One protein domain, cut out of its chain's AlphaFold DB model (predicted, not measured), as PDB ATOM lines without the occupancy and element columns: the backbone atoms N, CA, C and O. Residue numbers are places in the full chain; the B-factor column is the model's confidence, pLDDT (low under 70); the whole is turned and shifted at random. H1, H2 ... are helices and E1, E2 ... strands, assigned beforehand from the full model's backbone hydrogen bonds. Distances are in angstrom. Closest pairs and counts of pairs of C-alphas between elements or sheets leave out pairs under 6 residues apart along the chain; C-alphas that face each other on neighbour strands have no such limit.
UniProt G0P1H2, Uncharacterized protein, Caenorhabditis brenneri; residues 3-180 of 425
ATOM      1  N   LEU A   3      97.382  62.768  93.250       81.44
ATOM      2  CA  LEU A   3      96.273  62.383  94.109       81.44
ATOM      3  C   LEU A   3      94.996  62.886  93.457       81.44
ATOM      4  O   LEU A   3      94.948  64.003  92.947       81.44
ATOM      5  N   GLU A   4      93.950  62.078  93.511       85.31
ATOM      6  CA  GLU A   4      92.685  62.420  92.887       85.31
ATOM      7  C   GLU A   4      91.568  62.414  93.918       85.31
ATOM      8  O   GLU A   4      91.469  61.526  94.768       85.31
ATOM      9  N   PHE A   5      90.754  63.459  93.872       86.25
ATOM     10  CA  PHE A   5      89.767  63.766  94.884       86.25
ATOM     11  C   PHE A   5      88.393  63.907  94.249       86.25
ATOM     12  O   PHE A   5      88.187  64.729  93.359       86.25
ATOM     13  N   ILE A   6      87.426  63.137  94.739       85.44
ATOM     14  CA  ILE A   6      86.059  63.165  94.233       85.44
ATOM     15  C   ILE A   6      85.105  63.666  95.304       85.44
ATOM     16  O   ILE A   6      84.926  63.071  96.369       85.44
ATOM     17  N   LEU A   7      84.452  64.769  94.967       81.88
ATOM     18  CA  LEU A   7      83.478  65.442  95.792       81.88
ATOM     19  C   LEU A   7      82.064  65.073  95.329       81.88
ATOM     20  O   LEU A   7      81.638  65.402  94.217       81.88
ATOM     21  N   SER A   8      81.322  64.400  96.208       79.50
ATOM     22  CA  SER A   8      79.970  63.903  95.949       79.50
ATOM     23  C   SER A   8      78.984  64.402  97.020       79.50
ATOM     24  O   SER A   8      78.566  63.634  97.892       79.50
ATOM     25  N   PRO A   9      78.618  65.698  97.022       69.81
ATOM     26  CA  PRO A   9      77.802  66.279  98.084       69.81
ATOM     27  C   PRO A   9      76.413  65.624  98.128       69.81
ATOM     28  O   PRO A   9      75.740  65.483  97.108       69.81
ATOM     29  N   LEU A  10      75.966  65.246  99.329       70.38
ATOM     30  CA  LEU A  10      74.691  64.538  99.543       70.38
ATOM     31  C   LEU A  10      73.448  65.377  99.190       70.38
ATOM     32  O   LEU A  10      72.371  64.824  98.960       70.38
ATOM     33  N   THR A  11      73.578  66.705  99.160       60.12
ATOM     34  CA  THR A  11      72.491  67.644  98.852       60.12
ATOM     35  C   THR A  11      73.001  68.856  98.076       60.12
ATOM     36  O   THR A  11      73.894  69.557  98.539       60.12
ATOM     37  N   VAL A  12      72.337  69.179  96.960       51.41
ATOM     38  CA  VAL A  12      72.573  70.377  96.114       51.41
ATOM     39  C   VAL A  12      72.053  71.675  96.777       51.41
ATOM     40  O   VAL A  12      71.866  72.697  96.127       51.41
ATOM     41  N   SER A  13      71.738  71.642  98.075       43.75
ATOM     42  CA  SER A  13      71.033  72.709  98.805       43.75
ATOM     43  C   SER A  13      71.613  72.971 100.199       43.75
ATOM     44  O   SER A  13      70.897  73.397 101.103       43.75
ATOM     45  N   SER A  14      72.886  72.640 100.405       50.81
ATOM     46  CA  SER A  14      73.598  72.799 101.679       50.81
ATOM     47  C   SER A  14      74.899  73.570 101.477       50.81
ATOM     48  O   SER A  14      75.408  73.601 100.361       50.81
ATOM     49  N   ASN A  15      75.444  74.110 102.574       52.81
ATOM     50  CA  ASN A  15      76.624  74.987 102.719       52.81
ATOM     51  C   ASN A  15      77.879  74.660 101.878       52.81
ATOM     52  O   ASN A  15      78.795  75.467 101.825       52.81
ATOM     53  N   LEU A  16      77.938  73.484 101.252       57.75
ATOM     54  CA  LEU A  16      78.992  73.070 100.333       57.75
ATOM     55  C   LEU A  16      78.902  73.735  98.952       57.75
ATOM     56  O   LEU A  16      79.936  73.848  98.316       57.75
ATOM     57  N   ASN A  17      77.728  74.195  98.490       59.84
ATOM     58  CA  ASN A  17      77.601  74.827  97.163       59.84
ATOM     59  C   ASN A  17      78.509  76.061  97.007       59.84
ATOM     60  O   ASN A  17      79.172  76.201  95.978       59.84
ATOM     61  N   ASP A  18      78.537  76.908  98.039       62.34
ATOM     62  CA  ASP A  18      79.314  78.151  98.114       62.34
ATOM     63  C   ASP A  18      80.654  77.960  98.854       62.34
ATOM     64  O   ASP A  18      81.325  78.935  99.193       62.34
ATOM     65  N   ALA A  19      81.033  76.714  99.166       68.31
ATOM     66  CA  ALA A  19      82.275  76.429  99.871       68.31
ATOM     67  C   ALA A  19      83.489  76.583  98.948       68.31
ATOM     68  O   ALA A  19      83.450  76.244  97.765       68.31
ATOM     69  N   ASP A  20      84.605  77.017  99.528       81.69
ATOM     70  CA  ASP A  20      85.905  76.903  98.882       81.69
ATOM     71  C   ASP A  20      86.308  75.419  98.839       81.69
ATOM     72  O   ASP A  20      86.722  74.819  99.836       81.69
ATOM     73  N   TYR A  21      86.136  74.809  97.667       80.62
ATOM     74  CA  TYR A  21      86.450  73.403  97.432       80.62
ATOM     75  C   TYR A  21      87.951  73.107  97.535       80.62
ATOM     76  O   TYR A  21      88.311  72.013  97.970       80.62
ATOM     77  N   VAL A  22      88.815  74.079  97.215       84.69
ATOM     78  CA  VAL A  22      90.269  73.958  97.390       84.69
ATOM     79  C   VAL A  22      90.583  73.864  98.878       84.69
ATOM     80  O   VAL A  22      91.294  72.952  99.299       84.69
ATOM     81  N   GLN A  23      89.993  74.741  99.696       85.00
ATOM     82  CA  GLN A  23      90.157  74.714 101.150       85.00
ATOM     83  C   GLN A  23      89.563  73.444 101.778       85.00
ATOM     84  O   GLN A  23      90.173  72.866 102.677       85.00
ATOM     85  N   LEU A  24      88.405  72.971 101.305       85.31
ATOM     86  CA  LEU A  24      87.778  71.740 101.801       85.31
ATOM     87  C   LEU A  24      88.639  70.505 101.518       85.31
ATOM     88  O   LEU A  24      88.819  69.663 102.400       85.31
ATOM     89  N   ILE A  25      89.177  70.402 100.302       88.25
ATOM     90  CA  ILE A  25      90.090  69.323  99.915       88.25
ATOM     91  C   ILE A  25      91.384  69.433 100.718       88.25
ATOM     92  O   ILE A  25      91.815  68.445 101.309       88.25
ATOM     93  N   SER A  26      91.929  70.644 100.848       88.81
ATOM     94  CA  SER A  26      93.128  70.911 101.645       88.81
ATOM     95  C   SER A  26      92.975  70.464 103.096       88.81
ATOM     96  O   SER A  26      93.835  69.756 103.617       88.81
ATOM     97  N   ASN A  27      91.850  70.803 103.729       88.31
ATOM     98  CA  ASN A  27      91.512  70.372 105.082       88.31
ATOM     99  C   ASN A  27      91.381  68.844 105.173       88.31
ATOM    100  O   ASN A  27      91.927  68.239 106.088       88.31
ATOM    101  N   CYS A  28      90.706  68.208 104.209       89.56
ATOM    102  CA  CYS A  28      90.547  66.752 104.170       89.56
ATOM    103  C   CYS A  28      91.900  66.021 104.128       89.56
ATOM    104  O   CYS A  28      92.137  65.117 104.930       89.56
ATOM    105  N   ILE A  29      92.799  66.433 103.226       91.75
ATOM    106  CA  ILE A  29      94.110  65.792 103.060       91.75
ATOM    107  C   ILE A  29      95.023  66.089 104.253       91.75
ATOM    108  O   ILE A  29      95.653  65.170 104.776       91.75
ATOM    109  N   LYS A  30      95.045  67.340 104.730       92.00
ATOM    110  CA  LYS A  30      95.826  67.744 105.901       92.00
ATOM    111  C   LYS A  30      95.396  66.987 107.160       92.00
ATOM    112  O   LYS A  30      96.201  66.257 107.732       92.00
ATOM    113  N   TYR A  31      94.132  67.108 107.566       91.69
ATOM    114  CA  TYR A  31      93.655  66.535 108.828       91.69
ATOM    115  C   TYR A  31      93.646  65.004 108.811       91.69
ATOM    116  O   TYR A  31      93.922  64.387 109.838       91.69
ATOM    117  N   GLY A  32      93.380  64.376 107.659       90.25
ATOM    118  CA  GLY A  32      93.476  62.923 107.517       90.25
ATOM    119  C   GLY A  32      94.909  62.394 107.617       90.25
ATOM    120  O   GLY A  32      95.109  61.320 108.190       90.25
ATOM    121  N   HIS A  33      95.901  63.164 107.157       91.06
ATOM    122  CA  HIS A  33      97.312  62.840 107.354       91.06
ATOM    123  C   HIS A  33      97.767  63.060 108.805       91.06
ATOM    124  O   HIS A  33      98.317  62.145 109.415       91.06
ATOM    125  N   GLU A  34      97.487  64.234 109.381       90.38
ATOM    126  CA  GLU A  34      97.835  64.578 110.771       90.38
ATOM    127  C   GLU A  34      97.192  63.609 111.776       90.38
ATOM    128  O   GLU A  34      97.825  63.193 112.746       90.38
ATOM    129  N   SER A  35      95.962  63.170 111.496       87.38
ATOM    130  CA  SER A  35      95.248  62.164 112.289       87.38
ATOM    131  C   SER A  35      95.604  60.720 111.907       87.38
ATOM    132  O   SER A  35      94.962  59.791 112.393       87.38
ATOM    133  N   GLY A  36      96.607  60.479 111.058       86.75
ATOM    134  CA  GLY A  36      97.093  59.132 110.731       86.75
ATOM    135  C   GLY A  36      96.057  58.198 110.090       86.75
ATOM    136  O   GLY A  36      96.222  56.980 110.142       86.75
ATOM    137  N   VAL A  37      94.990  58.747 109.499       86.56
ATOM    138  CA  VAL A  37      93.946  57.976 108.800       86.56
ATOM    139  C   VAL A  37      94.491  57.418 107.483       86.56
ATOM    140  O   VAL A  37      94.107  56.324 107.073       86.56
ATOM    141  N   PHE A  38      95.423  58.142 106.855       88.25
ATOM    142  CA  PHE A  38      96.204  57.718 105.693       88.25
ATOM    143  C   PHE A  38      97.572  58.425 105.647       88.25
ATOM    144  O   PHE A  38      97.769  59.505 106.208       88.25
ATOM    145  N   ASP A  39      98.527  57.842 104.928       86.25
ATOM    146  CA  ASP A  39      99.768  58.499 104.522       86.25
ATOM    147  C   ASP A  39      99.558  59.201 103.174       86.25
ATOM    148  O   ASP A  39      99.343  58.551 102.147       86.25
ATOM    149  N   VAL A  40      99.650  60.534 103.154       88.06
ATOM    150  CA  VAL A  40      99.452  61.333 101.934       88.06
ATOM    151  C   VAL A  40     100.442  60.967 100.819       88.06
ATOM    152  O   VAL A  40     100.088  61.033  99.646       88.06
ATOM    153  N   ASN A  41     101.641  60.472 101.150       85.38
ATOM    154  CA  ASN A  41     102.615  60.028 100.147       85.38
ATOM    155  C   ASN A  41     102.206  58.715  99.454       85.38
ATOM    156  O   ASN A  41     102.770  58.365  98.416       85.38
ATOM    157  N   LYS A  42     101.239  57.982 100.025       85.88
ATOM    158  CA  LYS A  42     100.671  56.737  99.485       85.88
ATOM    159  C   LYS A  42      99.250  56.906  98.944       85.88
ATOM    160  O   LYS A  42      98.781  56.022  98.229       85.88
ATOM    161  N   LEU A  43      98.567  57.997  99.280       86.12
ATOM    162  CA  LEU A  43      97.175  58.244  98.916       86.12
ATOM    163  C   LEU A  43      97.039  58.525  97.410       86.12
ATOM    164  O   LEU A  43      97.583  59.504  96.906       86.12
ATOM    165  N   ILE A  44      96.294  57.676  96.698       85.75
ATOM    166  CA  ILE A  44      96.004  57.841  95.261       85.75
ATOM    167  C   ILE A  44      94.575  58.324  94.993       85.75
ATOM    168  O   ILE A  44      94.334  58.965  93.973       85.75
ATOM    169  N   LEU A  45      93.636  58.039  95.901       87.31
ATOM    170  CA  LEU A  45      92.228  58.404  95.771       87.31
ATOM    171  C   LEU A  45      91.661  58.844  97.117       87.31
ATOM    172  O   LEU A  45      91.832  58.153  98.124       87.31
ATOM    173  N   ALA A  46      90.908  59.937  97.099       89.38
ATOM    174  CA  ALA A  46      89.994  60.326  98.159       89.38
ATOM    175  C   ALA A  46      88.596  60.571  97.572       89.38
ATOM    176  O   ALA A  46      88.431  61.256  96.568       89.38
ATOM    177  N   TYR A  47      87.573  60.030  98.216       88.62
ATOM    178  CA  TYR A  47      86.165  60.236  97.902       88.62
ATOM    179  C   TYR A  47      85.455  60.738  99.153       88.62
ATOM    180  O   TYR A  47      85.661  60.215 100.250       88.62
ATOM    181  N   THR A  48      84.574  61.720  98.991       87.50
ATOM    182  CA  THR A  48      83.756  62.237 100.089       87.50
ATOM    183  C   THR A  48      82.297  62.382  99.685       87.50
ATOM    184  O   THR A  48      81.960  62.875  98.605       87.50
ATOM    185  N   GLN A  49      81.420  61.955 100.589       84.38
ATOM    186  CA  GLN A  49      79.975  62.030 100.453       84.38
ATOM    187  C   GLN A  49      79.360  62.392 101.803       84.38
ATOM    188  O   GLN A  49      78.988  61.544 102.616       84.38
ATOM    189  N   THR A  50      79.252  63.693 102.051       78.06
ATOM    190  CA  THR A  50      78.841  64.231 103.347       78.06
ATOM    191  C   THR A  50      78.011  65.506 103.189       78.06
ATOM    192  O   THR A  50      78.055  66.171 102.155       78.06
ATOM    193  N   THR A  51      77.238  65.842 104.223       74.94
ATOM    194  CA  THR A  51      76.661  67.184 104.454       74.94
ATOM    195  C   THR A  51      77.381  67.932 105.582       74.94
ATOM    196  O   THR A  51      77.015  69.058 105.911       74.94
ATOM    197  N   LYS A  52      78.365  67.286 106.220       76.25
ATOM    198  CA  LYS A  52      79.132  67.788 107.365       76.25
ATOM    199  C   LYS A  52      80.447  68.387 106.871       76.25
ATOM    200  O   LYS A  52      81.049  67.860 105.938       76.25
ATOM    201  N   GLU A  53      80.905  69.433 107.541       78.44
ATOM    202  CA  GLU A  53      82.240  69.994 107.343       78.44
ATOM    203  C   GLU A  53      83.335  68.992 107.753       78.44
ATOM    204  O   GLU A  53      83.140  68.172 108.655       78.44
ATOM    205  N   LEU A  54      84.479  69.047 107.066       82.06
ATOM    206  CA  LEU A  54      85.633  68.174 107.284       82.06
ATOM    207  C   LEU A  54      86.628  68.862 108.233       82.06
ATOM    208  O   LEU A  54      87.644  69.399 107.803       82.06
ATOM    209  N   THR A  55      86.279  68.901 109.520       85.94
ATOM    210  CA  THR A  55      87.071  69.548 110.582       85.94
ATOM    211  C   THR A  55      88.146  68.622 111.156       85.94
ATOM    212  O   THR A  55      88.042  67.402 111.043       85.94
ATOM    213  N   GLN A  56      89.148  69.189 111.835       88.06
ATOM    214  CA  GLN A  56      90.182  68.425 112.541       88.06
ATOM    215  C   GLN A  56      89.571  67.443 113.560       88.06
ATOM    216  O   GLN A  56      89.834  66.246 113.473       88.06
ATOM    217  N   ASP A  57      88.655  67.910 114.419       87.19
ATOM    218  CA  ASP A  57      87.918  67.091 115.399       87.19
ATOM    219  C   ASP A  57      87.262  65.840 114.781       87.19
ATOM    220  O   ASP A  57      87.149  64.797 115.430       87.19
ATOM    221  N   LEU A  58      86.804  65.924 113.521       85.94
ATOM    222  CA  LEU A  58      86.214  64.784 112.821       85.94
ATOM    223  C   LEU A  58      87.270  63.702 112.569       85.94
ATOM    224  O   LEU A  58      86.996  62.532 112.827       85.94
ATOM    225  N   PHE A  59      88.461  64.080 112.106       88.00
ATOM    226  CA  PHE A  59      89.559  63.150 111.842       88.00
ATOM    227  C   PHE A  59      90.232  62.639 113.125       88.00
ATOM    228  O   PHE A  59      90.565  61.457 113.199       88.00
ATOM    229  N   GLU A  60      90.320  63.454 114.175       86.62
ATOM    230  CA  GLU A  60      90.758  62.987 115.495       86.62
ATOM    231  C   GLU A  60      89.770  61.962 116.081       86.62
ATOM    232  O   GLU A  60      90.185  60.928 116.604       86.62
ATOM    233  N   SER A  61      88.454  62.172 115.917       83.62
ATOM    234  CA  SER A  61      87.444  61.194 116.354       83.62
ATOM    235  C   SER A  61      87.535  59.856 115.609       83.62
ATOM    236  O   SER A  61      87.218  58.813 116.182       83.62
ATOM    237  N   ILE A  62      88.025  59.874 114.363       83.50
ATOM    238  CA  ILE A  62      88.265  58.669 113.567       83.50
ATOM    239  C   ILE A  62      89.362  57.818 114.230       83.50
ATOM    240  O   ILE A  62      89.151  56.626 114.367       83.50
ATOM    241  N   GLN A  63      90.460  58.363 114.775       70.56
ATOM    242  CA  GLN A  63      91.521  57.542 115.412       70.56
ATOM    243  C   GLN A  63      91.041  56.554 116.499       70.56
ATOM    244  O   GLN A  63      91.733  55.579 116.788       70.56
ATOM    245  N   SER A  64      89.878  56.798 117.109       70.81
ATOM    246  CA  SER A  64      89.288  55.944 118.149       70.81
ATOM    247  C   SER A  64      88.276  54.910 117.615       70.81
ATOM    248  O   SER A  64      87.508  54.358 118.402       70.81
ATOM    249  N   PHE A  65      88.230  54.655 116.298       77.94
ATOM    250  CA  PHE A  65      87.243  53.760 115.682       77.94
ATOM    251  C   PHE A  65      87.403  52.273 116.040       77.94
ATOM    252  O   PHE A  65      88.484  51.766 116.339       77.94
ATOM    253  N   GLN A  66      86.303  51.539 115.888       82.25
ATOM    254  CA  GLN A  66      86.301  50.104 115.652       82.25
ATOM    255  C   GLN A  66      86.670  49.822 114.187       82.25
ATOM    256  O   GLN A  66      85.954  50.222 113.267       82.25
ATOM    257  N   GLU A  67      87.769  49.096 113.977       86.94
ATOM    258  CA  GLU A  67      88.163  48.602 112.656       86.94
ATOM    259  C   GLU A  67      87.415  47.306 112.312       86.94
ATOM    260  O   GLU A  67      87.271  46.418 113.156       86.94
ATOM    261  N   ILE A  68      86.942  47.190 111.069       88.19
ATOM    262  CA  ILE A  68      86.241  46.004 110.562       88.19
ATOM    263  C   ILE A  68      86.802  45.630 109.189       88.19
ATOM    264  O   ILE A  68      86.816  46.460 108.282       88.19
ATOM    265  N   SER A  69      87.225  44.377 109.005       87.12
ATOM    266  CA  SER A  69      87.657  43.900 107.685       87.12
ATOM    267  C   SER A  69      86.453  43.636 106.776       87.12
ATOM    268  O   SER A  69      85.494  42.978 107.186       87.12
ATOM    269  N   LEU A  70      86.499  44.130 105.538       83.38
ATOM    270  CA  LEU A  70      85.582  43.757 104.457       83.38
ATOM    271  C   LEU A  70      86.290  42.776 103.517       83.38
ATOM    272  O   LEU A  70      86.743  43.150 102.437       83.38
ATOM    273  N   ASP A  71      86.372  41.512 103.937       71.19
ATOM    274  CA  ASP A  71      87.075  40.435 103.224       71.19
ATOM    275  C   ASP A  71      86.310  39.971 101.964       71.19
ATOM    276  O   ASP A  71      85.773  38.863 101.888       71.19
ATOM    277  N   HIS A  72      86.247  40.838 100.953       70.25
ATOM    278  CA  HIS A  72      85.613  40.576  99.662       70.25
ATOM    279  C   HIS A  72      86.611  40.750  98.513       70.25
ATOM    280  O   HIS A  72      87.103  41.846  98.268       70.25
ATOM    281  N   ASN A  73      86.848  39.698  97.728       64.50
ATOM    282  CA  ASN A  73      87.726  39.772  96.549       64.50
ATOM    283  C   ASN A  73      87.004  40.234  95.267       64.50
ATOM    284  O   ASN A  73      87.636  40.363  94.226       64.50
ATOM    285  N   SER A  74      85.695  40.484  95.336       70.06
ATOM    286  CA  SER A  74      84.860  40.912  94.205       70.06
ATOM    287  C   SER A  74      84.706  42.442  94.142       70.06
ATOM    288  O   SER A  74      84.761  43.085  95.194       70.06
ATOM    289  N   PRO A  75      84.449  43.047  92.964       71.38
ATOM    290  CA  PRO A  75      84.188  44.483  92.847       71.38
ATOM    291  C   PRO A  75      82.958  44.925  93.653       71.38
ATOM    292  O   PRO A  75      81.832  44.503  93.382       71.38
ATOM    293  N   ILE A  76      83.171  45.817  94.619       86.56
ATOM    294  CA  ILE A  76      82.102  46.499  95.361       86.56
ATOM    295  C   ILE A  76      81.678  47.738  94.562       86.56
ATOM    296  O   ILE A  76      82.505  48.369  93.908       86.56
ATOM    297  N   LYS A  77      80.399  48.117  94.610       87.50
ATOM    298  CA  LYS A  77      79.863  49.303  93.923       87.50
ATOM    299  C   LYS A  77      79.156  50.257  94.873       87.50
ATOM    300  O   LYS A  77      78.582  49.830  95.874       87.50
ATOM    301  N   LEU A  78      79.103  51.538  94.517       86.25
ATOM    302  CA  LEU A  78      78.178  52.490  95.134       86.25
ATOM    303  C   LEU A  78      76.783  52.377  94.506       86.25
ATOM    304  O   LEU A  78      76.580  52.722  93.344       86.25
ATOM    305  N   ALA A  79      75.802  51.947  95.301       87.06
ATOM    306  CA  ALA A  79      74.389  51.942  94.929       87.06
ATOM    307  C   ALA A  79      73.642  53.089  95.626       87.06
ATOM    308  O   ALA A  79      73.834  53.340  96.817       87.06
ATOM    309  N   ARG A  80      72.752  53.787  94.911       85.12
ATOM    310  CA  ARG A  80      71.961  54.880  95.495       85.12
ATOM    311  C   ARG A  80      70.816  54.346  96.360       85.12
ATOM    312  O   ARG A  80      69.992  53.560  95.902       85.12
ATOM    313  N   LYS A  81      70.724  54.837  97.598       85.56
ATOM    314  CA  LYS A  81      69.665  54.529  98.568       85.56
ATOM    315  C   LYS A  81      69.134  55.828  99.182       85.56
ATOM    316  O   LYS A  81      69.593  56.297 100.222       85.56
ATOM    317  N   GLY A  82      68.148  56.425  98.509       83.50
ATOM    318  CA  GLY A  82      67.596  57.733  98.871       83.50
ATOM    319  C   GLY A  82      68.551  58.875  98.511       83.50
ATOM    320  O   GLY A  82      68.926  59.028  97.345       83.50
ATOM    321  N   ILE A  83      68.925  59.685  99.506       78.88
ATOM    322  CA  ILE A  83      69.904  60.775  99.340       78.88
ATOM    323  C   ILE A  83      71.363  60.298  99.408       78.88
ATOM    324  O   ILE A  83      72.238  60.999  98.919       78.88
ATOM    325  N   SER A  84      71.620  59.115  99.975       82.88
ATOM    326  CA  SER A  84      72.971  58.575 100.180       82.88
ATOM    327  C   SER A  84      73.306  57.468  99.186       82.88
ATOM    328  O   SER A  84      72.414  56.820  98.634       82.88
ATOM    329  N   ARG A  85      74.601  57.191  99.011       87.19
ATOM    330  CA  ARG A  85      75.095  55.964  98.370       87.19
ATOM    331  C   ARG A  85      75.643  55.003  99.417       87.19
ATOM    332  O   ARG A  85      76.308  55.428 100.359       87.19
ATOM    333  N   VAL A  86      75.342  53.725  99.228       90.62
ATOM    334  CA  VAL A  86      75.713  52.604 100.095       90.62
ATOM    335  C   VAL A  86      76.553  51.599  99.314       90.62
ATOM    336  O   VAL A  86      76.429  51.514  98.091       90.62
ATOM    337  N   LEU A  87      77.390  50.833 100.011       91.31
ATOM    338  CA  LEU A  87      78.153  49.754  99.387       91.31
ATOM    339  C   LEU A  87      77.215  48.618  98.946       91.31
ATOM    340  O   LEU A  87      76.308  48.222  99.680       91.31
ATOM    341  N   SER A  88      77.448  48.089  97.750       89.75
ATOM    342  CA  SER A  88      76.683  47.002  97.141       89.75
ATOM    343  C   SER A  88      77.617  45.971  96.515       89.75
ATOM    344  O   SER A  88      78.611  46.337  95.887       89.75
ATOM    345  N   LEU A  89      77.288  44.693  96.679       88.44
ATOM    346  CA  LEU A  89      77.988  43.553  96.097       88.44
ATOM    347  C   LEU A  89      76.948  42.649  95.426       88.44
ATOM    348  O   LEU A  89      75.937  42.316  96.034       88.44
ATOM    349  N   ASP A  90      77.161  42.315  94.151       83.62
ATOM    350  CA  ASP A  90      76.253  41.495  93.328       83.62
ATOM    351  C   ASP A  90      74.772  41.953  93.321       83.62
ATOM    352  O   ASP A  90      73.855  41.190  93.022       83.62
ATOM    353  N   GLY A  91      74.539  43.243  93.595       82.00
ATOM    354  CA  GLY A  91      73.214  43.867  93.675       82.00
ATOM    355  C   GLY A  91      72.620  43.928  95.087       82.00
ATOM    356  O   GLY A  91      71.662  44.674  95.304       82.00
ATOM    357  N   GLU A  92      73.199  43.222  96.059       88.19
ATOM    358  CA  GLU A  92      72.792  43.266  97.465       88.19
ATOM    359  C   GLU A  92      73.555  44.352  98.233       88.19
ATOM    360  O   GLU A  92      74.744  44.584  98.029       88.19
ATOM    361  N   THR A  93      72.873  45.062  99.138       91.19
ATOM    362  CA  THR A  93      73.518  46.105  99.952       91.19
ATOM    363  C   THR A  93      74.341  45.476 101.072       91.19
ATOM    364  O   THR A  93      73.797  44.716 101.868       91.19
ATOM    365  N   ILE A  94      75.609  45.869 101.208       90.81
ATOM    366  CA  ILE A  94      76.456  45.441 102.326       90.81
ATOM    367  C   ILE A  94      75.935  46.085 103.619       90.81
ATOM    368  O   ILE A  94      75.755  47.306 103.710       90.81
ATOM    369  N   THR A  95      75.690  45.257 104.635       90.06
ATOM    370  CA  THR A  95      75.169  45.685 105.940       90.06
ATOM    371  C   THR A  95      76.063  45.254 107.090       90.06
ATOM    372  O   THR A  95      76.557  44.131 107.113       90.06
ATOM    373  N   HIS A  96      76.168  46.108 108.103       87.69
ATOM    374  CA  HIS A  96      76.803  45.809 109.376       87.69
ATOM    375  C   HIS A  96      75.874  46.225 110.528       87.69
ATOM    376  O   HIS A  96      75.434  47.376 110.588       87.69
ATOM    377  N   ASN A  97      75.568  45.300 111.447       85.38
ATOM    378  CA  ASN A  97      74.609  45.509 112.546       85.38
ATOM    379  C   ASN A  97      73.278  46.117 112.045       85.38
ATOM    380  O   ASN A  97      72.917  47.240 112.416       85.38
ATOM    381  N   ASP A  98      72.628  45.405 111.114       84.50
ATOM    382  CA  ASP A  98      71.360  45.741 110.431       84.50
ATOM    383  C   ASP A  98      71.316  47.109 109.717       84.50
ATOM    384  O   ASP A  98      70.273  47.552 109.233       84.50
ATOM    385  N   SER A  99      72.462  47.785 109.615       87.19
ATOM    386  CA  SER A  99      72.623  49.113 109.019       87.19
ATOM    387  C   SER A  99      73.411  48.993 107.716       87.19
ATOM    388  O   SER A  99      74.393  48.257 107.657       87.19
ATOM    389  N   CYS A 100      73.015  49.702 106.660       90.19
ATOM    390  CA  CYS A 100      73.769  49.703 105.402       90.19
ATOM    391  C   CYS A 100      75.073  50.487 105.549       90.19
ATOM    392  O   CYS A 100      75.042  51.605 106.061       90.19
ATOM    393  N   VAL A 101      76.180  49.939 105.043       90.75
ATOM    394  CA  VAL A 101      77.469  50.644 105.028       90.75
ATOM    395  C   VAL A 101      77.392  51.783 104.012       90.75
ATOM    396  O   VAL A 101      77.130  51.557 102.828       90.75
ATOM    397  N   SER A 102      77.581  53.016 104.477       90.75
ATOM    398  CA  SER A 102      77.394  54.246 103.710       90.75
ATOM    399  C   SER A 102      78.641  55.120 103.840       90.75
ATOM    400  O   SER A 102      78.739  55.854 104.827       90.75
ATOM    401  N   PRO A 103      79.576  55.109 102.871       89.62
ATOM    402  CA  PRO A 103      80.778  55.935 102.949       89.62
ATOM    403  C   PRO A 103      80.428  57.417 103.138       89.62
ATOM    404  O   PRO A 103      79.707  58.010 102.329       89.62
ATOM    405  N   MET A 104      80.949  57.996 104.221       88.38
ATOM    406  CA  MET A 104      81.124  59.438 104.404       88.38
ATOM    407  C   MET A 104      82.436  59.881 103.758       88.38
ATOM    408  O   MET A 104      82.477  60.891 103.059       88.38
ATOM    409  N   LEU A 105      83.490  59.095 103.988       90.25
ATOM    410  CA  LEU A 105      84.818  59.234 103.404       90.25
ATOM    411  C   LEU A 105      85.277  57.855 102.920       90.25
ATOM    412  O   LEU A 105      84.976  56.844 103.556       90.25
ATOM    413  N   TYR A 106      86.001  57.816 101.810       91.31
ATOM    414  CA  TYR A 106      86.642  56.617 101.281       91.31
ATOM    415  C   TYR A 106      88.015  57.003 100.724       91.31
ATOM    416  O   TYR A 106      88.135  57.973  99.981       91.31
ATOM    417  N   PHE A 107      89.048  56.268 101.120       92.06
ATOM    418  CA  PHE A 107      90.442  56.531 100.781       92.06
ATOM    419  C   PHE A 107      91.085  55.281 100.189       92.06
ATOM    420  O   PHE A 107      90.788  54.174 100.643       92.06
ATOM    421  N   VAL A 108      91.997  55.461  99.231       90.38
ATOM    422  CA  VAL A 108      92.836  54.379  98.701       90.38
ATOM    423  C   VAL A 108      94.305  54.753  98.815       90.38
ATOM    424  O   VAL A 108      94.764  55.719  98.200       90.38
ATOM    425  N   GLU A 109      95.054  53.951  99.564       89.31
ATOM    426  CA  GLU A 109      96.512  54.006  99.605       89.31
ATOM    427  C   GLU A 109      97.119  52.929  98.703       89.31
ATOM    428  O   GLU A 109      96.693  51.775  98.748       89.31
ATOM    429  N   LYS A 110      98.175  53.258  97.954       83.81
ATOM    430  CA  LYS A 110      99.018  52.263  97.281       83.81
ATOM    431  C   LYS A 110     100.130  51.785  98.221       83.81
ATOM    432  O   LYS A 110     100.903  52.591  98.741       83.81
ATOM    433  N   ARG A 111     100.257  50.469  98.413       80.38
ATOM    434  CA  ARG A 111     101.273  49.834  99.269       80.38
ATOM    435  C   ARG A 111     102.024  48.750  98.494       80.38
ATOM    436  O   ARG A 111     101.690  47.574  98.543       80.38
ATOM    437  N   GLY A 112     103.067  49.160  97.769       77.25
ATOM    438  CA  GLY A 112     103.794  48.264  96.867       77.25
ATOM    439  C   GLY A 112     102.895  47.822  95.712       77.25
ATOM    440  O   GLY A 112     102.474  48.667  94.917       77.25
ATOM    441  N   ASP A 113     102.590  46.526  95.671       74.94
ATOM    442  CA  ASP A 113     101.758  45.890  94.644       74.94
ATOM    443  C   ASP A 113     100.278  45.744  95.056       74.94
ATOM    444  O   ASP A 113      99.472  45.294  94.248       74.94
ATOM    445  N   THR A 114      99.894  46.137  96.281       81.44
ATOM    446  CA  THR A 114      98.495  46.106  96.755       81.44
ATOM    447  C   THR A 114      97.954  47.497  97.089       81.44
ATOM    448  O   THR A 114      98.681  48.498  97.152       81.44
ATOM    449  N   PHE A 115      96.640  47.566  97.285       85.44
ATOM    450  CA  PHE A 115      95.894  48.748  97.692       85.44
ATOM    451  C   PHE A 115      95.221  48.524  99.038       85.44
ATOM    452  O   PHE A 115      94.717  47.436  99.307       85.44
ATOM    453  N   ILE A 116      95.156  49.569  99.859       89.69
ATOM    454  CA  ILE A 116      94.346  49.575 101.078       89.69
ATOM    455  C   ILE A 116      93.200  50.558 100.895       89.69
ATOM    456  O   ILE A 116      93.415  51.767 100.809       89.69
ATOM    457  N   GLU A 117      91.983  50.028 100.864       91.62
ATOM    458  CA  GLU A 117      90.756  50.805 100.958       91.62
ATOM    459  C   GLU A 117      90.427  51.065 102.428       91.62
ATOM    460  O   GLU A 117      90.398  50.141 103.243       91.62
ATOM    461  N   THR A 118      90.152  52.322 102.769       91.81
ATOM    462  CA  THR A 118      89.690  52.739 104.100       91.81
ATOM    463  C   THR A 118      88.383  53.504 103.950       91.81
ATOM    464  O   THR A 118      88.328  54.513 103.253       91.81
ATOM    465  N   ILE A 119      87.316  53.015 104.582       92.25
ATOM    466  CA  ILE A 119      85.939  53.482 104.396       92.25
ATOM    467  C   ILE A 119      85.386  53.927 105.750       92.25
ATOM    468  O   ILE A 119      85.176  53.106 106.642       92.25
ATOM    469  N   VAL A 120      85.114  55.221 105.898       90.06
ATOM    470  CA  VAL A 120      84.532  55.807 107.114       90.06
ATOM    471  C   VAL A 120      83.017  55.867 106.963       90.06
ATOM    472  O   VAL A 120      82.515  56.526 106.049       90.06
ATOM    473  N   ASP A 121      82.275  55.196 107.845       88.56
ATOM    474  CA  ASP A 121      80.814  55.133 107.749       88.56
ATOM    475  C   ASP A 121      80.118  56.422 108.230       88.56
ATOM    476  O   ASP A 121      80.498  57.057 109.216       88.56
ATOM    477  N   ASN A 122      79.055  56.818 107.528       77.25
ATOM    478  CA  ASN A 122      78.303  58.040 107.819       77.25
ATOM    479  C   ASN A 122      77.338  57.898 109.010       77.25
ATOM    480  O   ASN A 122      77.037  58.897 109.677       77.25
ATOM    481  N   PHE A 123      76.831  56.687 109.269       63.47
ATOM    482  CA  PHE A 123      75.818  56.436 110.298       63.47
ATOM    483  C   PHE A 123      76.431  56.193 111.676       63.47
ATOM    484  O   PHE A 123      75.849  56.613 112.678       63.47
ATOM    485  N   LYS A 124      77.607  55.565 111.735       62.97
ATOM    486  CA  LYS A 124      78.370  55.334 112.967       62.97
ATOM    487  C   LYS A 124      79.812  55.793 112.739       62.97
ATOM    488  O   LYS A 124      80.651  55.000 112.339       62.97
ATOM    489  N   ARG A 125      80.089  57.077 113.024       60.09
ATOM    490  CA  ARG A 125      81.414  57.740 112.877       60.09
ATOM    491  C   ARG A 125      82.585  56.987 113.534       60.09
ATOM    492  O   ARG A 125      83.734  57.238 113.199       60.09
ATOM    493  N   GLU A 126      82.272  56.097 114.468       69.75
ATOM    494  CA  GLU A 126      83.182  55.235 115.221       69.75
ATOM    495  C   GLU A 126      83.490  53.905 114.505       69.75
ATOM    496  O   GLU A 126      84.110  53.036 115.106       69.75
ATOM    497  N   ILE A 127      83.041  53.690 113.263       78.62
ATOM    498  CA  ILE A 127      83.318  52.469 112.494       78.62
ATOM    499  C   ILE A 127      84.059  52.824 111.209       78.62
ATOM    500  O   ILE A 127      83.567  53.591 110.373       78.62
ATOM    501  N   VAL A 128      85.219  52.193 111.031       87.44
ATOM    502  CA  VAL A 128      85.960  52.208 109.774       87.44
ATOM    503  C   VAL A 128      86.106  50.795 109.253       87.44
ATOM    504  O   VAL A 128      86.593  49.894 109.937       87.44
ATOM    505  N   PHE A 129      85.692  50.618 108.006       90.75
ATOM    506  CA  PHE A 129      85.918  49.386 107.282       90.75
ATOM    507  C   PHE A 129      87.233  49.488 106.516       90.75
ATOM    508  O   PHE A 129      87.486  50.498 105.855       90.75
ATOM    509  N   LYS A 130      88.059  48.445 106.584       90.69
ATOM    510  CA  LYS A 130      89.270  48.323 105.769       90.69
ATOM    511  C   LYS A 130      89.214  47.089 104.892       90.69
ATOM    512  O   LYS A 130      88.569  46.099 105.231       90.69
ATOM    513  N   ARG A 131      89.892  47.168 103.754       89.69
ATOM    514  CA  ARG A 131      89.993  46.082 102.786       89.69
ATOM    515  C   ARG A 131      91.314  46.194 102.040       89.69
ATOM    516  O   ARG A 131      91.651  47.261 101.534       89.69
ATOM    517  N   GLU A 132      92.061  45.099 101.989       88.44
ATOM    518  CA  GLU A 132      93.205  44.981 101.089       88.44
ATOM    519  C   GLU A 132      92.719  44.491  99.723       88.44
ATOM    520  O   GLU A 132      91.932  43.549  99.625       88.44
ATOM    521  N   VAL A 133      93.171  45.153  98.663       81.56
ATOM    522  CA  VAL A 133      92.782  44.878  97.282       81.56
ATOM    523  C   VAL A 133      94.045  44.692  96.449       81.56
ATOM    524  O   VAL A 133      94.877  45.588  96.355       81.56
ATOM    525  N   ILE A 134      94.193  43.520  95.830       76.94
ATOM    526  CA  ILE A 134      95.369  43.190  95.006       76.94
ATOM    527  C   ILE A 134      95.289  43.874  93.633       76.94
ATOM    528  O   ILE A 134      96.285  44.361  93.111       76.94
ATOM    529  N   GLU A 135      94.097  43.926  93.039       69.19
ATOM    530  CA  GLU A 135      93.904  44.400  91.669       69.19
ATOM    531  C   GLU A 135      93.058  45.674  91.645       69.19
ATOM    532  O   GLU A 135      91.950  45.697  92.180       69.19
ATOM    533  N   PHE A 136      93.542  46.721  90.975       71.44
ATOM    534  CA  PHE A 136      92.954  48.068  90.964       71.44
ATOM    535  C   PHE A 136      91.462  48.115  90.594       71.44
ATOM    536  O   PHE A 136      90.744  49.015  91.009       71.44
ATOM    537  N   HIS A 137      90.958  47.150  89.828       72.19
ATOM    538  CA  HIS A 137      89.541  47.102  89.460       72.19
ATOM    539  C   HIS A 137      88.600  46.484  90.483       72.19
ATOM    540  O   HIS A 137      87.384  46.605  90.340       72.19
ATOM    541  N   ASN A 138      89.146  45.776  91.464       76.19
ATOM    542  CA  ASN A 138      88.360  45.263  92.570       76.19
ATOM    543  C   ASN A 138      88.136  46.359  93.626       76.19
ATOM    544  O   ASN A 138      87.350  46.128  94.545       76.19
ATOM    545  N   LEU A 139      88.754  47.545  93.468       82.06
ATOM    546  CA  LEU A 139      88.420  48.764  94.212       82.06
ATOM    547  C   LEU A 139      86.940  49.144  94.038       82.06
ATOM    548  O   LEU A 139      86.291  48.759  93.063       82.06
ATOM    549  N   ILE A 140      86.409  49.925  94.979       84.12
ATOM    550  CA  ILE A 140      85.014  50.365  94.975       84.12
ATOM    551  C   ILE A 140      84.713  51.204  93.725       84.12
ATOM    552  O   ILE A 140      85.266  52.285  93.511       84.12
ATOM    553  N   ASP A 141      83.757  50.719  92.934       82.69
ATOM    554  CA  ASP A 141      83.194  51.394  91.769       82.69
ATOM    555  C   ASP A 141      82.303  52.566  92.217       82.69
ATOM    556  O   ASP A 141      81.161  52.402  92.666       82.69
ATOM    557  N   ILE A 142      82.861  53.770  92.096       78.19
ATOM    558  CA  ILE A 142      82.230  55.051  92.434       78.19
ATOM    559  C   ILE A 142      81.550  55.738  91.232       78.19
ATOM    560  O   ILE A 142      81.043  56.850  91.380       78.19
ATOM    561  N   GLN A 143      81.461  55.073  90.067       67.38
ATOM    562  CA  GLN A 143      81.063  55.656  88.766       67.38
ATOM    563  C   GLN A 143      79.575  56.023  88.621       67.38
ATOM    564  O   GLN A 143      79.141  56.475  87.563       67.38
ATOM    565  N   SER A 144      78.770  55.815  89.663       58.84
ATOM    566  CA  SER A 144      77.306  55.758  89.549       58.84
ATOM    567  C   SER A 144      76.594  57.076  89.202       58.84
ATOM    568  O   SER A 144      75.481  57.011  88.683       58.84
ATOM    569  N   GLU A 145      77.175  58.255  89.466       57.09
ATOM    570  CA  GLU A 145      76.513  59.564  89.279       57.09
ATOM    571  C   GLU A 145      77.497  60.716  88.980       57.09
ATOM    572  O   GLU A 145      78.674  60.595  89.323       57.09
ATOM    573  N   PRO A 146      77.050  61.845  88.380       57.06
ATOM    574  CA  PRO A 146      77.900  63.015  88.150       57.06
ATOM    575  C   PRO A 146      78.424  63.596  89.468       57.06
ATOM    576  O   PRO A 146      77.666  63.874  90.399       57.06
ATOM    577  N   GLN A 147      79.738  63.770  89.526       71.50
ATOM    578  CA  GLN A 147      80.500  64.231  90.684       71.50
ATOM    579  C   GLN A 147      81.468  65.330  90.229       71.50
ATOM    580  O   GLN A 147      81.664  65.511  89.028       71.50
ATOM    581  N   ARG A 148      82.074  66.072  91.161       79.50
ATOM    582  CA  ARG A 148      83.189  66.971  90.823       79.50
ATOM    583  C   ARG A 148      84.485  66.247  91.148       79.50
ATOM    584  O   ARG A 148      84.622  65.732  92.260       79.50
ATOM    585  N   ALA A 149      85.373  66.151  90.170       83.25
ATOM    586  CA  ALA A 149      86.659  65.494  90.317       83.25
ATOM    587  C   ALA A 149      87.771  66.537  90.276       83.25
ATOM    588  O   ALA A 149      87.710  67.490  89.502       83.25
ATOM    589  N   TYR A 150      88.778  66.339  91.112       83.62
ATOM    590  CA  TYR A 150      89.929  67.215  91.227       83.62
ATOM    591  C   TYR A 150      91.194  66.375  91.191       83.62
ATOM    592  O   TYR A 150      91.340  65.451  91.993       83.62
ATOM    593  N   GLN A 151      92.109  66.717  90.297       84.19
ATOM    594  CA  GLN A 151      93.465  66.198  90.322       84.19
ATOM    595  C   GLN A 151      94.335  67.200  91.082       84.19
ATOM    596  O   GLN A 151      94.202  68.409  90.903       84.19
ATOM    597  N   LEU A 152      95.202  66.715  91.965       84.94
ATOM    598  CA  LEU A 152      96.158  67.547  92.685       84.94
ATOM    599  C   LEU A 152      97.450  66.784  92.975       84.94
ATOM    600  O   LEU A 152      97.487  65.555  93.028       84.94
ATOM    601  N   SER A 153      98.526  67.517  93.210       81.81
ATOM    602  CA  SER A 153      99.742  66.986  93.819       81.81
ATOM    603  C   SER A 153      99.691  67.252  95.321       81.81
ATOM    604  O   SER A 153      99.422  68.374  95.744       81.81
ATOM    605  N   ALA A 154      99.986  66.241  96.136       83.12
ATOM    606  CA  ALA A 154     100.171  66.401  97.577       83.12
ATOM    607  C   ALA A 154     101.454  65.690  98.035       83.12
ATOM    608  O   ALA A 154     101.782  64.604  97.541       83.12
ATOM    609  N   THR A 155     102.187  66.317  98.954       83.19
ATOM    610  CA  THR A 155     103.449  65.823  99.533       83.19
ATOM    611  C   THR A 155     103.617  66.333 100.960       83.19
ATOM    612  O   THR A 155     103.169  67.436 101.268       83.19
ATOM    613  N   VAL A 156     104.313  65.582 101.812       84.44
ATOM    614  CA  VAL A 156     104.783  66.097 103.111       84.44
ATOM    615  C   VAL A 156     106.118  66.815 102.907       84.44
ATOM    616  O   VAL A 156     107.016  66.249 102.284       84.44
ATOM    617  N   ASP A 157     106.274  68.032 103.430       82.94
ATOM    618  CA  ASP A 157     107.590  68.677 103.524       82.94
ATOM    619  C   ASP A 157     108.451  67.939 104.562       82.94
ATOM    620  O   ASP A 157     108.079  67.823 105.731       82.94
ATOM    621  N   GLU A 158     109.615  67.432 104.149       80.44
ATOM    622  CA  GLU A 158     110.493  66.618 105.006       80.44
ATOM    623  C   GLU A 158     111.083  67.385 106.209       80.44
ATOM    624  O   GLU A 158     111.560  66.761 107.159       80.44
ATOM    625  N   ASN A 159     111.062  68.722 106.192       79.38
ATOM    626  CA  ASN A 159     111.628  69.583 107.232       79.38
ATOM    627  C   ASN A 159     110.571  70.062 108.232       79.38
ATOM    628  O   ASN A 159     110.870  70.165 109.422       79.38
ATOM    629  N   THR A 160     109.364  70.399 107.760       84.38
ATOM    630  CA  THR A 160     108.281  70.917 108.620       84.38
ATOM    631  C   THR A 160     107.263  69.852 109.020       84.38
ATOM    632  O   THR A 160     106.583  70.019 110.030       84.38
ATOM    633  N   GLY A 161     107.159  68.755 108.263       78.44
ATOM    634  CA  GLY A 161     106.093  67.763 108.407       78.44
ATOM    635  C   GLY A 161     104.731  68.244 107.891       78.44
ATOM    636  O   GLY A 161     103.732  67.554 108.080       78.44
ATOM    637  N   GLU A 162     104.660  69.421 107.260       85.88
ATOM    638  CA  GLU A 162     103.405  69.986 106.766       85.88
ATOM    639  C   GLU A 162     103.003  69.376 105.419       85.88
ATOM    640  O   GLU A 162     103.839  69.105 104.554       85.88
ATOM    641  N   VAL A 163     101.696  69.199 105.215       85.81
ATOM    642  CA  VAL A 163     101.143  68.789 103.920       85.81
ATOM    643  C   VAL A 163     101.129  69.986 102.972       85.81
ATOM    644  O   VAL A 163     100.355  70.928 103.152       85.81
ATOM    645  N   VAL A 164     101.956  69.916 101.933       83.44
ATOM    646  CA  VAL A 164     102.003  70.871 100.823       83.44
ATOM    647  C   VAL A 164     101.175  70.323  99.664       83.44
ATOM    648  O   VAL A 164     101.288  69.146  99.313       83.44
ATOM    649  N   MET A 165     100.345  71.176  99.060       84.88
ATOM    650  CA  MET A 165      99.516  70.836  97.901       84.88
ATOM    651  C   MET A 165      99.794  71.786  96.738       84.88
ATOM    652  O   MET A 165      99.892  72.999  96.926       84.88
ATOM    653  N   THR A 166      99.921  71.223  95.538       80.69
ATOM    654  CA  THR A 166     100.179  71.933  94.276       80.69
ATOM    655  C   THR A 166      99.296  71.369  93.160       80.69
ATOM    656  O   THR A 166      98.599  70.375  93.353       80.69
ATOM    657  N   ASP A 167      99.324  72.002  91.985       83.06
ATOM    658  CA  ASP A 167      98.747  71.462  90.740       83.06
ATOM    659  C   ASP A 167      97.250  71.107  90.829       83.06
ATOM    660  O   ASP A 167      96.813  70.092  90.295       83.06
ATOM    661  N   PHE A 168      96.474  71.925  91.545       84.62
ATOM    662  CA  PHE A 168      95.045  71.703  91.760       84.62
ATOM    663  C   PHE A 168      94.241  72.034  90.491       84.62
ATOM    664  O   PHE A 168      94.098  73.204  90.126       84.62
ATOM    665  N   GLU A 169      93.692  71.009  89.846       84.81
ATOM    666  CA  GLU A 169      92.945  71.091  88.588       84.81
ATOM    667  C   GLU A 169      91.558  70.447  88.750       84.81
ATOM    668  O   GLU A 169      91.432  69.339  89.269       84.81
ATOM    669  N   GLU A 170      90.495  71.143  88.331       85.62
ATOM    670  CA  GLU A 170      89.140  70.575  88.293       85.62
ATOM    671  C   GLU A 170      88.885  69.904  86.942       85.62
ATOM    672  O   GLU A 170      89.058  70.521  85.892       85.62
ATOM    673  N   HIS A 171      88.397  68.666  86.976       77.50
ATOM    674  CA  HIS A 171      88.022  67.903  85.793       77.50
ATOM    675  C   HIS A 171      86.531  67.561  85.803       77.50
ATOM    676  O   HIS A 171      85.937  67.245  86.841       77.50
ATOM    677  N   GLU A 172      85.922  67.516  84.616       69.88
ATOM    678  CA  GLU A 172      84.631  66.850  84.473       69.88
ATOM    679  C   GLU A 172      84.779  65.367  84.826       69.88
ATOM    680  O   GLU A 172      85.700  64.698  84.360       69.88
ATOM    681  N   TYR A 173      83.829  64.808  85.578       65.88
ATOM    682  CA  TYR A 173      83.877  63.400  85.991       65.88
ATOM    683  C   TYR A 173      84.042  62.418  84.818       65.88
ATOM    684  O   TYR A 173      84.721  61.407  84.942       65.88
ATOM    685  N   GLN A 174      83.454  62.727  83.660       64.12
ATOM    686  CA  GLN A 174      83.600  61.933  82.434       64.12
ATOM    687  C   GLN A 174      85.047  61.922  81.914       64.12
ATOM    688  O   GLN A 174      85.538  60.876  81.503       64.12
ATOM    689  N   GLN A 175      85.738  63.064  81.974       62.12
ATOM    690  CA  GLN A 175      87.144  63.199  81.582       62.12
ATOM    691  C   GLN A 175      88.050  62.523  82.620       62.12
ATOM    692  O   GLN A 175      88.927  61.741  82.258       62.12
ATOM    693  N   TRP A 176      87.753  62.718  83.909       64.12
ATOM    694  CA  TRP A 176      88.411  62.041  85.026       64.12
ATOM    695  C   TRP A 176      88.367  60.512  84.906       64.12
ATOM    696  O   TRP A 176      89.387  59.851  85.067       64.12
ATOM    697  N   LEU A 177      87.223  59.930  84.525       57.03
ATOM    698  CA  LEU A 177      87.099  58.484  84.283       57.03
ATOM    699  C   LEU A 177      88.014  57.956  83.166       57.03
ATOM    700  O   LEU A 177      88.235  56.746  83.084       57.03
ATOM    701  N   THR A 178      88.521  58.839  82.303       52.62
ATOM    702  CA  THR A 178      89.477  58.503  81.240       52.62
ATOM    703  C   THR A 178      90.935  58.828  81.590       52.62
ATOM    704  O   THR A 178      91.823  58.275  80.944       52.62
ATOM    705  N   SER A 179      91.194  59.668  82.603       50.72
ATOM    706  CA  SER A 179      92.539  60.138  82.985       50.72
ATOM    707  C   SER A 179      93.047  59.612  84.336       50.72
ATOM    708  O   SER A 179      94.243  59.329  84.454       50.72
ATOM    709  N   PHE A 180      92.170  59.419  85.329       50.69
ATOM    710  CA  PHE A 180      92.486  58.732  86.587       50.69
ATOM    711  C   PHE A 180      92.976  57.314  86.272       50.69
ATOM    712  O   PHE A 180      92.365  56.658  85.419       50.69
TER     713      PHE A 180
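What this domain is: This is residues 3 to 180 of the 425 residues of an uncharacterized protein of Caenorhabditis brenneri (UniProt G0P1H2). A twisted sheet of eight strands curls round one helix, H1, while H2 packs on residues 27 to 32 of H1 and H3 lies over E9 on the opposite face. The small hairpin E4 and E5, with residues 90 to 102 after it, sits at one end of the longest axis, and the turn between E9 and E10 is at the other. The printed part has 178 residues, with three named helices and ten named strands in the order E1 H1 E2 H2 E3 E4 E5 E6 E7 E8 E9 E10 H3; its class is mixed, helices and strands. The large sheet, E3 E8 E7 E6 E2 E1 E9 E10, is mixed, and the small one is antiparallel. The whole is compact, with a radius of gyration of the C-alphas of 15.4 A and spans of 46 by 36 by 34 A.

How they stand to each other: The large sheet runs, strand beside strand, E3 of residues 66 to 69, E8 of 127 to 133, E7 of 114 to 121, E6 of 103 to 111, E2 of 43 to 48, E1 of 3 to 7, E9 of 148 to 156 and E10 of 163 to 172. E2 and E1 are parallel at 6 degrees, with N 6 and O 46 within hydrogen-bond range at 2.8 A; E3 and E8 are parallel at 28 degrees, with N 130 and O 68 at 2.9 A. E6, E7 and E8 form a meander, each strand the antiparallel neighbour of the one before, with N 107 and O 118 at 2.9 A and N 119 and O 129 at 2.8 A. E6 and E2 are antiparallel, with N 47 and O 106 at 2.8 A, as are E1 and E9, with N 5 and O 150 at 2.8 A. E9 and E10 form a hairpin, with N 164 and O 155 at 2.8 A, and E10 bends by 59 degrees at residue 166. H1, residues 21 to 34, is on the sheet; its closest C-alphas to E10 are those of Lys 30 and Val 163, 5.8 A apart. E1, H1 and E2 make a strand-helix-strand unit, two parallel neighbour strands with a helix between, and its crossover is left-handed. H2, residues 56 to 62, is not on the sheet but touches H1, the same way at a steep tilt of 51 degrees, closest at the C-alphas of Tyr 31 and Gln 56, 5.4 A. H3, residues 173 to 179, is on the opposite face from H1, over E9 at a height over the sheet of 8.7 A; its closest C-alphas to E9 are those of Tyr 173 and Ala 149, 5.6 A apart. The hairpin of E4, residues 77 to 81, and E5, residues 84 to 89, has N 79 and O 86 at 2.9 A, and the closest C-alphas of E5 and E6 are those of Val 86 and Pro 103, 6.7 A apart. Every O i to N i+4 pair is within hydrogen-bond range in H1 and H2, and 2 of 3 are in H3.

Where its parts are: E1 begins at C-alpha 3, (96.273, 62.383, 94.109), and H3 ends at C-alpha 179, (92.539, 60.138, 82.985). From first to last C-alpha, E10 measures 25.6 A, E9 24.9 A, E7 22.7 A, E6 21.7 A and H1 19.6 A.

The domain as a whole: The C-alphas farthest apart are those of Gly 91 and Asn 159, 48.2 A. The printed part has no cut, and the links E1 to H1, E5 to E6 and E8 to E9 are long. The mean pLDDT of the printed part is 80.5; 29 residues are under 70, among them 11 to 19 and 172 to 180.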